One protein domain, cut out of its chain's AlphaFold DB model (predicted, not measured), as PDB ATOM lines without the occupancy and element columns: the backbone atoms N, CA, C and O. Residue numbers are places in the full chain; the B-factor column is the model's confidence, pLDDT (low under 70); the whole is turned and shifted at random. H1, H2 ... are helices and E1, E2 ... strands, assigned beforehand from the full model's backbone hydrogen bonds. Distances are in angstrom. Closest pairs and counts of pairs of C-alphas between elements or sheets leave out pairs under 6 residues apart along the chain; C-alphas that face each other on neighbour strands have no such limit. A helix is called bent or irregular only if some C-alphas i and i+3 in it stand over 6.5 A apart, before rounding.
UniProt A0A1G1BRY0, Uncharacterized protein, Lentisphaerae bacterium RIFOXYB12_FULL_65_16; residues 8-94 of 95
ATOM      1  N   PHE A   8     -26.355  10.970 -19.294       92.50
ATOM      2  CA  PHE A   8     -26.301  12.117 -18.393       92.50
ATOM      3  C   PHE A   8     -24.865  12.627 -18.261       92.50
ATOM      4  O   PHE A   8     -23.916  11.859 -18.395       92.50
ATOM      5  N   PHE A   9     -24.713  13.918 -17.967       94.94
ATOM      6  CA  PHE A   9     -23.415  14.503 -17.642       94.94
ATOM      7  C   PHE A   9     -23.130  14.384 -16.149       94.94
ATOM      8  O   PHE A   9     -24.025  14.543 -15.313       94.94
ATOM      9  N   ALA A  10     -21.878  14.110 -15.816       94.88
ATOM     10  CA  ALA A  10     -21.405  14.025 -14.449       94.88
ATOM     11  C   ALA A  10     -20.039  14.690 -14.306       94.88
ATOM     12  O   ALA A  10     -19.208  14.627 -15.210       94.88
ATOM     13  N   ARG A  11     -19.799  15.278 -13.131       95.19
ATOM     14  CA  ARG A  11     -18.493  15.813 -12.753       95.19
ATOM     15  C   ARG A  11     -17.740  14.794 -11.907       95.19
ATOM     16  O   ARG A  11     -18.245  14.357 -10.873       95.19
ATOM     17  N   LEU A  12     -16.547  14.427 -12.350       93.06
ATOM     18  CA  LEU A  12     -15.608  13.584 -11.625       93.06
ATOM     19  C   LEU A  12     -14.651  14.469 -10.841       93.06
ATOM     20  O   LEU A  12     -14.128  15.445 -11.370       93.06
ATOM     21  N   VAL A  13     -14.438  14.108  -9.581       90.19
ATOM     22  CA  VAL A  13     -13.511  14.791  -8.681       90.19
ATOM     23  C   VAL A  13     -12.447  13.786  -8.282       90.19
ATOM     24  O   VAL A  13     -12.774  12.709  -7.771       90.19
ATOM     25  N   ASP A  14     -11.185  14.134  -8.504       86.62
ATOM     26  CA  ASP A  14     -10.070  13.330  -8.031       86.62
ATOM     27  C   ASP A  14      -9.886  13.508  -6.521       86.62
ATOM     28  O   ASP A  14      -9.691  14.607  -6.003       86.62
ATOM     29  N   LEU A  15      -9.956  12.392  -5.799       83.50
ATOM     30  CA  LEU A  15      -9.782  12.363  -4.350       83.50
ATOM     31  C   LEU A  15      -8.305  12.302  -3.932       83.50
ATOM     32  O   LEU A  15      -8.018  12.433  -2.743       83.50
ATOM     33  N   THR A  16      -7.381  12.078  -4.874       84.88
ATOM     34  CA  THR A  16      -5.932  12.049  -4.617       84.88
ATOM     35  C   THR A  16      -5.273  13.424  -4.721       84.88
ATOM     36  O   THR A  16      -4.223  13.628  -4.117       84.88
ATOM     37  N   GLY A  17      -5.962  14.395  -5.326       76.38
ATOM     38  CA  GLY A  17      -5.612  15.815  -5.280       76.38
ATOM     39  C   GLY A  17      -4.651  16.270  -6.375       76.38
ATOM     40  O   GLY A  17      -4.081  17.353  -6.250       76.38
ATOM     41  N   ASP A  18      -4.493  15.484  -7.439       80.62
ATOM     42  CA  ASP A  18      -3.468  15.709  -8.458       80.62
ATOM     43  C   ASP A  18      -4.046  16.089  -9.832       80.62
ATOM     44  O   ASP A  18      -3.290  16.505 -10.717       80.62
ATOM     45  N   THR A  19      -5.371  16.010 -10.028       85.44
ATOM     46  CA  THR A  19      -6.014  16.380 -11.301       85.44
ATOM     47  C   THR A  19      -7.207  17.333 -11.146       85.44
ATOM     48  O   THR A  19      -7.912  17.283 -10.138       85.44
ATOM     49  N   PRO A  20      -7.468  18.199 -12.150       89.81
ATOM     50  CA  PRO A  20      -8.692  18.993 -12.204       89.81
ATOM     51  C   PRO A  20      -9.952  18.124 -12.246       89.81
ATOM     52  O   PRO A  20      -9.907  16.964 -12.652       89.81
ATOM     53  N   ASP A  21     -11.082  18.732 -11.895       92.56
ATOM     54  CA  ASP A  21     -12.393  18.132 -12.120       92.56
ATOM     55  C   ASP A  21     -12.632  17.901 -13.619       92.56
ATOM     56  O   ASP A  21     -12.351  18.771 -14.449       92.56
ATOM     57  N   GLU A  22     -13.213  16.752 -13.955       93.38
ATOM     58  CA  GLU A  22     -13.541  16.377 -15.333       93.38
ATOM     59  C   GLU A  22     -15.054  16.261 -15.518       93.38
ATOM     60  O   GLU A  22     -15.764  15.800 -14.625       93.38
ATOM     61  N   GLU A  23     -15.563  16.653 -16.686       95.19
ATOM     62  CA  GLU A  23     -16.960  16.435 -17.066       95.19
ATOM     63  C   GLU A  23     -17.045  15.292 -18.077       95.19
ATOM     64  O   GLU A  23     -16.335  15.280 -19.084       95.19
ATOM     65  N   VAL A  24     -17.908  14.318 -17.797       94.56
ATOM     66  CA  VAL A  24     -18.076  13.113 -18.614       94.56
ATOM     67  C   VAL A  24     -19.544  12.878 -18.941       94.56
ATOM     68  O   VAL A  24     -20.424  13.137 -18.121       94.56
ATOM     69  N   GLU A  25     -19.801  12.348 -20.133       95.38
ATOM     70  CA  GLU A  25     -21.111  11.838 -20.529       95.38
ATOM     71  C   GLU A  25     -21.178  10.332 -20.246       95.38
ATOM     72  O   GLU A  25     -20.323   9.567 -20.694       95.38
ATOM     73  N   ILE A  26     -22.191   9.903 -19.492       94.25
ATOM     74  CA  ILE A  26     -22.366   8.519 -19.050       94.25
ATOM     75  C   ILE A  26     -23.695   7.979 -19.593       94.25
ATOM     76  O   ILE A  26     -24.747   8.557 -19.298       94.25
ATOM     77  N   PRO A  27     -23.692   6.863 -20.347       93.62
ATOM     78  CA  PRO A  27     -24.912   6.169 -20.742       93.62
ATOM     79  C   PRO A  27     -25.696   5.673 -19.525       93.62
ATOM     80  O   PRO A  27     -25.133   5.138 -18.571       93.62
ATOM     81  N   ARG A  28     -27.023   5.779 -19.555       91.75
ATOM     82  CA  ARG A  28     -27.882   5.307 -18.458       91.75
ATOM     83  C   ARG A  28     -27.799   3.796 -18.254       91.75
ATOM     84  O   ARG A  28     -28.048   3.336 -17.145       91.75
ATOM     85  N   GLU A  29     -27.434   3.044 -19.289       92.44
ATOM     86  CA  GLU A  29     -27.207   1.596 -19.226       92.44
ATOM     87  C   GLU A  29     -25.995   1.185 -18.367       92.44
ATOM     88  O   GLU A  29     -25.971   0.066 -17.858       92.44
ATOM     89  N   GLU A  30     -25.042   2.092 -18.121       92.62
ATOM     90  CA  GLU A  30     -23.933   1.871 -17.177       92.62
ATOM     91  C   GLU A  30     -24.404   1.902 -15.709       92.62
ATOM     92  O   GLU A  30     -23.690   1.475 -14.796       92.62
ATOM     93  N   VAL A  31     -25.621   2.396 -15.448       92.88
ATOM     94  CA  VAL A  31     -26.211   2.444 -14.108       92.88
ATOM     95  C   VAL A  31     -27.040   1.189 -13.862       92.88
ATOM     96  O   VAL A  31     -27.959   0.851 -14.608       92.88
ATOM     97  N   SER A  32     -26.756   0.499 -12.755       90.69
ATOM     98  CA  SER A  32     -27.532  -0.682 -12.377       90.69
ATOM     99  C   SER A  32     -29.007  -0.340 -12.134       90.69
ATOM    100  O   SER A  32     -29.335   0.692 -11.545       90.69
ATOM    101  N   ALA A  33     -29.914  -1.253 -12.492       88.94
ATOM    102  CA  ALA A  33     -31.355  -1.053 -12.313       88.94
ATOM    103  C   ALA A  33     -31.752  -0.700 -10.862       88.94
ATOM    104  O   ALA A  33     -32.690   0.065 -10.645       88.94
ATOM    105  N   SER A  34     -31.022  -1.220  -9.866       88.50
ATOM    106  CA  SER A  34     -31.245  -0.929  -8.441       88.50
ATOM    107  C   SER A  34     -30.845   0.484  -8.012       88.50
ATOM    108  O   SER A  34     -31.292   0.939  -6.957       88.50
ATOM    109  N   ASP A  35     -29.996   1.147  -8.796       90.75
ATOM    110  CA  ASP A  35     -29.494   2.494  -8.527       90.75
ATOM    111  C   ASP A  35     -30.099   3.540  -9.480       90.75
ATOM    112  O   ASP A  35     -30.008   4.731  -9.196       90.75
ATOM    113  N   CYS A  36     -30.814   3.136 -10.540       88.44
ATOM    114  CA  CYS A  36     -31.515   4.051 -11.454       88.44
ATOM    115  C   CYS A  36     -32.451   5.041 -10.742       88.44
ATOM    116  O   CYS A  36     -32.600   6.174 -11.190       88.44
ATOM    117  N   ALA A  37     -33.071   4.639  -9.627       88.88
ATOM    118  CA  ALA A  37     -33.934   5.513  -8.826       88.88
ATOM    119  C   ALA A  37     -33.162   6.604  -8.051       88.88
ATOM    120  O   ALA A  37     -33.765   7.564  -7.580       88.88
ATOM    121  N   LEU A  38     -31.843   6.454  -7.901       89.44
ATOM    122  CA  LEU A  38     -30.955   7.407  -7.228       89.44
ATOM    123  C   LEU A  38     -30.334   8.415  -8.204       89.44
ATOM    124  O   LEU A  38     -29.715   9.378  -7.752       89.44
ATOM    125  N   LEU A  39     -30.498   8.210  -9.516       90.75
ATOM    126  CA  LEU A  39     -29.988   9.101 -10.550       90.75
ATOM    127  C   LEU A  39     -30.801  10.403 -10.571       90.75
ATOM    128  O   LEU A  39     -31.866  10.489 -11.184       90.75
ATOM    129  N   ARG A  40     -30.275  11.417  -9.887       88.69
ATOM    130  CA  ARG A  40     -30.803  12.784  -9.833       88.69
ATOM    131  C   ARG A  40     -29.655  13.784  -9.833       88.69
ATOM    132  O   ARG A  40     -28.538  13.444  -9.443       88.69
ATOM    133  N   GLU A  41     -29.936  15.020 -10.221       88.25
ATOM    134  CA  GLU A  41     -28.961  16.108 -10.128       88.25
ATOM    135  C   GLU A  41     -28.422  16.238  -8.693       88.25
ATOM    136  O   GLU A  41     -29.161  16.112  -7.710       88.25
ATOM    137  N   GLY A  42     -27.104  16.415  -8.574       87.00
ATOM    138  CA  GLY A  42     -26.400  16.474  -7.289       87.00
ATOM    139  C   GLY A  42     -26.203  15.125  -6.583       87.00
ATOM    140  O   GLY A  42     -25.634  15.095  -5.492       87.00
ATOM    141  N   ALA A  43     -26.645  14.002  -7.162       89.88
ATOM    142  CA  ALA A  43     -26.363  12.688  -6.599       89.88
ATOM    143  C   ALA A  43     -24.860  12.372  -6.653       89.88
ATOM    144  O   ALA A  43     -24.207  12.525  -7.683       89.88
ATOM    145  N   VAL A  44     -24.323  11.886  -5.534       90.94
ATOM    146  CA  VAL A  44     -22.921  11.463  -5.429       90.94
ATOM    147  C   VAL A  44     -22.813   9.990  -5.804       90.94
ATOM    148  O   VAL A  44     -23.576   9.159  -5.302       90.94
ATOM    149  N   PHE A  45     -21.836   9.653  -6.636       93.00
ATOM    150  CA  PHE A  45     -21.526   8.279  -7.014       93.00
ATOM    151  C   PHE A  45     -20.022   8.019  -6.952       93.00
ATOM    152  O   PHE A  45     -19.215   8.943  -6.892       93.00
ATOM    153  N   TYR A  46     -19.668   6.740  -6.969       92.00
ATOM    154  CA  TYR A  46     -18.305   6.267  -7.148       92.00
ATOM    155  C   TYR A  46     -18.214   5.542  -8.483       92.00
ATOM    156  O   TYR A  46     -19.061   4.692  -8.772       92.00
ATOM    157  N   TRP A  47     -17.184   5.854  -9.265       93.00
ATOM    158  CA  TRP A  47     -16.860   5.127 -10.485       93.00
ATOM    159  C   TRP A  47     -15.608   4.286 -10.253       93.00
ATOM    160  O   TRP A  47     -14.518   4.812 -10.052       93.00
ATOM    161  N   THR A  48     -15.775   2.964 -10.239       90.44
ATOM    162  CA  THR A  48     -14.674   2.014 -10.066       90.44
ATOM    163  C   THR A  48     -14.318   1.402 -11.411       90.44
ATOM    164  O   THR A  48     -15.138   0.717 -12.018       90.44
ATOM    165  N   ILE A  49     -13.081   1.611 -11.858       90.75
ATOM    166  CA  ILE A  49     -12.540   1.002 -13.075       90.75
ATOM    167  C   ILE A  49     -11.375   0.102 -12.671       90.75
ATOM    168  O   ILE A  49     -10.420   0.550 -12.040       90.75
ATOM    169  N   GLY A  50     -11.439  -1.181 -13.020       92.19
ATOM    170  CA  GLY A  50     -10.410  -2.128 -12.607       92.19
ATOM    171  C   GLY A  50     -10.596  -3.538 -13.146       92.19
ATOM    172  O   GLY A  50     -11.184  -3.760 -14.207       92.19
ATOM    173  N   TYR A  51     -10.061  -4.502 -12.401       92.50
ATOM    174  CA  TYR A  51     -10.147  -5.920 -12.718       92.50
ATOM    175  C   TYR A  51     -10.797  -6.682 -11.567       92.50
ATOM    176  O   TYR A  51     -10.447  -6.461 -10.410       92.50
ATOM    177  N   SER A  52     -11.705  -7.606 -11.884       89.12
ATOM    178  CA  SER A  52     -12.193  -8.602 -10.932       89.12
ATOM    179  C   SER A  52     -11.685  -9.986 -11.313       89.12
ATOM    180  O   SER A  52     -11.725 -10.389 -12.481       89.12
ATOM    181  N   ASP A  53     -11.186 -10.714 -10.319       91.06
ATOM    182  CA  ASP A  53     -10.749 -12.094 -10.471       91.06
ATOM    183  C   ASP A  53     -11.856 -13.010  -9.936       91.06
ATOM    184  O   ASP A  53     -12.285 -12.912  -8.786       91.06
ATOM    185  N   SER A  54     -12.370 -13.897 -10.788       87.19
ATOM    186  CA  SER A  54     -13.313 -14.926 -10.342       87.19
ATOM    187  C   SER A  54     -12.612 -15.963  -9.459       87.19
ATOM    188  O   SER A  54     -11.408 -16.181  -9.579       87.19
ATOM    189  N   VAL A  55     -13.376 -16.701  -8.646       83.81
ATOM    190  CA  VAL A  55     -12.860 -17.785  -7.779       83.81
ATOM    191  C   VAL A  55     -12.042 -18.835  -8.554       83.81
ATOM    192  O   VAL A  55     -11.169 -19.486  -7.993       83.81
ATOM    193  N   LYS A  56     -12.296 -18.988  -9.861       89.50
ATOM    194  CA  LYS A  56     -11.579 -19.913 -10.754       89.50
ATOM    195  C   LYS A  56     -10.414 -19.262 -11.521       89.50
ATOM    196  O   LYS A  56      -9.892 -19.873 -12.446       89.50
ATOM    197  N   GLY A  57     -10.030 -18.030 -11.182       86.81
ATOM    198  CA  GLY A  57      -8.873 -17.326 -11.745       86.81
ATOM    199  C   GLY A  57      -9.115 -16.592 -13.069       86.81
ATOM    200  O   GLY A  57      -8.187 -15.994 -13.606       86.81
ATOM    201  N   GLN A  58     -10.337 -16.595 -13.617       92.19
ATOM    202  CA  GLN A  58     -10.637 -15.764 -14.788       92.19
ATOM    203  C   GLN A  58     -10.686 -14.290 -14.374       92.19
ATOM    204  O   GLN A  58     -11.555 -13.919 -13.581       92.19
ATOM    205  N   ARG A  59      -9.799 -13.478 -14.958       92.62
ATOM    206  CA  ARG A  59      -9.770 -12.019 -14.823       92.62
ATOM    207  C   ARG A  59     -10.739 -11.356 -15.796       92.62
ATOM    208  O   ARG A  59     -10.766 -11.702 -16.978       92.62
ATOM    209  N   ARG A  60     -11.509 -10.380 -15.323       92.69
ATOM    210  CA  ARG A  60     -12.425  -9.563 -16.132       92.69
ATOM    211  C   ARG A  60     -12.173  -8.089 -15.873       92.69
ATOM    212  O   ARG A  60     -11.885  -7.711 -14.744       92.69
ATOM    213  N   ARG A  61     -12.286  -7.264 -16.914       92.94
ATOM    214  CA  ARG A  61     -12.348  -5.807 -16.751       92.94
ATOM    215  C   ARG A  61     -13.715  -5.437 -16.195       92.94
ATOM    216  O   ARG A  61     -14.716  -6.005 -16.627       92.94
ATOM    217  N   VAL A  62     -13.732  -4.503 -15.257       92.81
ATOM    218  CA  VAL A  62     -14.946  -3.983 -14.631       92.81
ATOM    219  C   VAL A  62     -14.912  -2.462 -14.706       92.81
ATOM    220  O   VAL A  62     -13.884  -1.850 -14.424       92.81
ATOM    221  N   SER A  63     -16.042  -1.891 -15.104       93.44
ATOM    222  CA  SER A  63     -16.408  -0.487 -14.945       93.44
ATOM    223  C   SER A  63     -17.727  -0.510 -14.187       93.44
ATOM    224  O   SER A  63     -18.674  -1.143 -14.646       93.44
ATOM    225  N   GLU A  64     -17.763   0.056 -12.986       93.62
ATOM    226  CA  GLU A  64     -18.945  -0.004 -12.132       93.62
ATOM    227  C   GLU A  64     -19.233   1.361 -11.513       93.62
ATOM    228  O   GLU A  64     -18.363   1.963 -10.876       93.62
ATOM    229  N   ILE A  65     -20.475   1.822 -11.673       94.50
ATOM    230  CA  ILE A  65     -20.992   3.042 -11.056       94.50
ATOM    231  C   ILE A  65     -21.910   2.658  -9.900       94.50
ATOM    232  O   ILE A  65     -22.889   1.927 -10.071       94.50
ATOM    233  N   ARG A  66     -21.608   3.181  -8.709       92.81
ATOM    234  CA  ARG A  66     -22.410   2.975  -7.498       92.81
ATOM    235  C   ARG A  66     -22.830   4.300  -6.894       92.81
ATOM    236  O   ARG A  66     -21.989   5.106  -6.503       92.81
ATOM    237  N   PHE A  67     -24.138   4.498  -6.768       92.50
ATOM    238  CA  PHE A  67     -24.697   5.699  -6.154       92.50
ATOM    239  C   PHE A  67     -24.650   5.610  -4.632       92.50
ATOM    240  O   PHE A  67     -25.016   4.597  -4.025       92.50
ATOM    241  N   ARG A  68     -24.223   6.699  -3.991       87.25
ATOM    242  CA  ARG A  68     -24.201   6.797  -2.536       87.25
ATOM    243  C   ARG A  68     -25.635   6.910  -2.024       87.25
ATOM    244  O   ARG A  68     -26.332   7.890  -2.280       87.25
ATOM    245  N   ARG A  69     -26.062   5.920  -1.240       84.00
ATOM    246  CA  ARG A  69     -27.340   5.939  -0.514       84.00
ATOM    247  C   ARG A  69     -27.188   6.827   0.714       84.00
ATOM    248  O   ARG A  69     -26.890   6.349   1.806       84.00
ATOM    249  N   LEU A  70     -27.299   8.134   0.506       70.44
ATOM    250  CA  LEU A  70     -27.383   9.078   1.613       70.44
ATOM    251  C   LEU A  70     -28.726   8.875   2.331       70.44
ATOM    252  O   LEU A  70     -29.728   8.620   1.654       70.44
ATOM    253  N   PRO A  71     -28.771   8.986   3.673       67.56
ATOM    254  CA  PRO A  71     -30.042   9.150   4.358       67.56
ATOM    255  C   PRO A  71     -30.791  10.313   3.703       67.56
ATOM    256  O   PRO A  71     -30.173  11.304   3.300       67.56
ATOM    257  N   ALA A  72     -32.104  10.168   3.534       66.31
ATOM    258  CA  ALA A  72     -32.913  11.273   3.046       66.31
ATOM    259  C   ALA A  72     -32.734  12.441   4.020       66.31
ATOM    260  O   ALA A  72     -32.987  12.272   5.212       66.31
ATOM    261  N   TRP A  73     -32.256  13.579   3.516       68.88
ATOM    262  CA  TRP A  73     -32.211  14.809   4.296       68.88
ATOM    263  C   TRP A  73     -33.636  15.117   4.730       68.88
ATOM    264  O   TRP A  73     -34.535  15.181   3.884       68.88
ATOM    265  N   THR A  74     -33.854  15.231   6.034       73.62
ATOM    266  CA  THR A  74     -35.153  15.654   6.540       73.62
ATOM    267  C   THR A  74     -35.280  17.168   6.397       73.62
ATOM    268  O   THR A  74     -34.290  17.889   6.270       73.62
ATOM    269  N   GLU A  75     -36.512  17.664   6.450       77.19
ATOM    270  CA  GLU A  75     -36.791  19.102   6.541       77.19
ATOM    271  C   GLU A  75     -36.000  19.757   7.694       77.19
ATOM    272  O   GLU A  75     -35.477  20.860   7.575       77.19
ATOM    273  N   GLU A  76     -35.826  19.031   8.799       81.75
ATOM    274  CA  GLU A  76     -35.068  19.477   9.970       81.75
ATOM    275  C   GLU A  76     -33.563  19.593   9.685       81.75
ATOM    276  O   GLU A  76     -32.913  20.512  10.192       81.75
ATOM    277  N   ASP A  77     -33.003  18.691   8.871       83.69
ATOM    278  CA  ASP A  77     -31.599  18.749   8.455       83.69
ATOM    279  C   ASP A  77     -31.333  19.962   7.555       83.69
ATOM    280  O   ASP A  77     -30.297  20.613   7.703       83.69
ATOM    281  N   ILE A  78     -32.279  20.293   6.668       84.12
ATOM    282  CA  ILE A  78     -32.200  21.468   5.786       84.12
ATOM    283  C   ILE A  78     -32.265  22.751   6.619       84.12
ATOM    284  O   ILE A  78     -31.360  23.579   6.540       84.12
ATOM    285  N   GLN A  79     -33.258  22.874   7.503       87.81
ATOM    286  CA  GLN A  79     -33.400  24.047   8.371       87.81
ATOM    287  C   GLN A  79     -32.205  24.231   9.315       87.81
ATOM    288  O   GLN A  79     -31.858  25.352   9.681       87.81
ATOM    289  N   ARG A  80     -31.573  23.135   9.755       86.00
ATOM    290  CA  ARG A  80     -30.337  23.209  10.544       86.00
ATOM    291  C   ARG A  80     -29.187  23.772   9.710       86.00
ATOM    292  O   ARG A  80     -28.516  24.678  10.190       86.00
ATOM    293  N   ALA A  81     -29.003  23.291   8.481       84.81
ATOM    294  CA  ALA A  81     -27.964  23.787   7.583       84.81
ATOM    295  C   ALA A  81     -28.159  25.271   7.214       84.81
ATOM    296  O   ALA A  81     -27.186  26.018   7.157       84.81
ATOM    297  N   GLU A  82     -29.403  25.719   7.017       88.31
ATOM    298  CA  GLU A  82     -29.721  27.135   6.773       88.31
ATOM    299  C   GLU A  82     -29.353  28.022   7.967       88.31
ATOM    300  O   GLU A  82     -28.687  29.041   7.791       88.31
ATOM    301  N   ARG A  83     -29.709  27.605   9.192       87.06
ATOM    302  CA  ARG A  83     -29.327  28.331  10.416       87.06
ATOM    303  C   ARG A  83     -27.813  28.416  10.587       87.06
ATOM    304  O   ARG A  83     -27.300  29.479  10.916       87.06
ATOM    305  N   GLU A  84     -27.103  27.314  10.350       85.94
ATOM    306  CA  GLU A  84     -25.638  27.296  10.404       85.94
ATOM    307  C   GLU A  84     -25.041  28.267   9.372       85.94
ATOM    308  O   GLU A  84     -24.140  29.037   9.699       85.94
ATOM    309  N   ALA A  85     -25.567  28.296   8.143       83.69
ATOM    310  CA  ALA A  85     -25.108  29.216   7.104       83.69
ATOM    311  C   ALA A  85     -25.341  30.695   7.465       83.69
ATOM    312  O   ALA A  85     -24.452  31.520   7.234       83.69
ATOM    313  N   GLU A  86     -26.491  31.037   8.059       84.75
ATOM    314  CA  GLU A  86     -26.756  32.387   8.581       84.75
ATOM    315  C   GLU A  86     -25.772  32.771   9.695       84.75
ATOM    316  O   GLU A  86     -25.213  33.873   9.684       84.75
ATOM    317  N   GLU A  87     -25.503  31.852  10.623       81.06
ATOM    318  CA  GLU A  87     -24.579  32.067  11.736       81.06
ATOM    319  C   GLU A  87     -23.135  32.276  11.240       81.06
ATOM    320  O   GLU A  87     -22.452  33.215  11.661       81.06
ATOM    321  N   PHE A  88     -22.680  31.481  10.264       73.31
ATOM    322  CA  PHE A  88     -21.370  31.661   9.630       73.31
ATOM    323  C   PHE A  88     -21.272  32.955   8.806       73.31
ATOM    324  O   PHE A  88     -20.231  33.620   8.837       73.31
ATOM    325  N   GLY A  89     -22.339  33.345   8.103       72.75
ATOM    326  CA  GLY A  89     -22.402  34.607   7.361       72.75
ATOM    327  C   GLY A  89     -22.253  35.827   8.273       72.75
ATOM    328  O   GLY A  89     -21.541  36.775   7.934       72.75
ATOM    329  N   PHE A  90     -22.841  35.774   9.471       61.16
ATOM    330  CA  PHE A  90     -22.706  36.819  10.484       61.16
ATOM    331  C   PHE A  90     -21.265  36.947  11.011       61.16
ATOM    332  O   PHE A  90     -20.733  38.053  11.134       61.16
ATOM    333  N   VAL A  91     -20.591  35.823  11.264       67.44
ATOM    334  CA  VAL A  91     -19.207  35.804  11.776       67.44
ATOM    335  C   VAL A  91     -18.198  36.314  10.738       67.44
ATOM    336  O   VAL A  91     -17.249  37.013  11.098       67.44
ATOM    337  N   LEU A  92     -18.397  36.004   9.453       63.91
ATOM    338  CA  LEU A  92     -17.463  36.370   8.379       63.91
ATOM    339  C   LEU A  92     -17.739  37.747   7.752       63.91
ATOM    340  O   LEU A  92     -16.814  38.348   7.215       63.91
ATOM    341  N   GLY A  93     -18.965  38.273   7.853       58.34
ATOM    342  CA  GLY A  93     -19.339  39.620   7.391       58.34
ATOM    343  C   GLY A  93     -19.018  40.760   8.370       58.34
ATOM    344  O   GLY A  93     -19.289  41.919   8.071       58.34
ATOM    345  N   SER A  94     -18.447  40.449   9.538       54.59
ATOM    346  CA  SER A  94     -18.142  41.407  10.615       54.59
ATOM    347  C   SER A  94     -16.702  41.966  10.578       54.59
ATOM    348  O   SER A  94     -16.161  42.342  11.622       54.59
TER     349      SER A  94
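This is residues 8 to 94 of the 95 residues of an uncharacterized protein of Lentisphaerae bacterium RIFOXYB12_FULL_65_16 (UniProt A0A1G1BRY0). A long, curving two-stranded hairpin, E3 and E4, reaches out toward one end of the model, and a lone helix, H1, sticks out toward the other end as part of the free stretch of residues 71 to 94. A shorter hairpin, E1 and E2, is turned crosswise to the long one, with E1 near E3, and the looped residues 28 to 44 join the two hairpins. The printed part has 87 residues, with four named strands and then one named helix along the chain, E1, E2, E3, E4, H1; the two sheets, E1 - E2 and E3 - E4, are both antiparallel, and the class is mixed, helices and strands. The whole is extended, with a radius of gyration of the C-alphas of 18.7 A, and its spans of 63 by 32 by 26 A make it only just elongated.

E3 is residues 45 to 53, 23.3 A from first to last C-alpha, and begins with C-alpha 45 at (-21.526, 8.279, -7.014). E4 is residues 59 to 67, 24.7 A long. E1 is residues 8 to 12, 12.7 A long, with C-alpha 8 at (-26.301, 12.117, -18.393). E2 is residues 22 to 27, 16.2 A long. H1 is residues 75 to 92, 26.0 A long, and ends with C-alpha 92 at (-17.463, 36.370, 8.379).

E3 and E4 form a hairpin, antiparallel, with 162 degrees between their directions. C-alphas 45 and 67, which face each other, are 4.2 A apart; N 48 and O 64 are within hydrogen-bond range at 2.8 A, and N 62 and O 50 at 2.9 A. E3 bends by 63 degrees at residue 50. E1 and E3 are near each other, with 5 pairs of C-alphas within 10 A. E1 and E2 form the other hairpin, antiparallel at 144 degrees, with N 12 and O 22 at 2.8 A and N 24 and O 10 at 2.9 A, both within hydrogen-bond range. E2 is apart from E3 and from E4, and E1 is apart from E4. H1 is apart from E1, E2 and E3, and is not bent. In H1 every O i to N i+4 pair is within hydrogen-bond range.

The two C-alphas farthest apart, those of Lys 56 and Ser 94, are 65.3 A apart. Without the free stretch of residues 71 to 94, the body of 63 residues spans 40 by 32 by 22 A. The link from E2 to E3 is long, with 17 residues; the link from E3 to E4 is tight. The printed part has no cut. The mean pLDDT of the printed part is 86.3, and residues 71 to 73 and 90 to 94 are under 70.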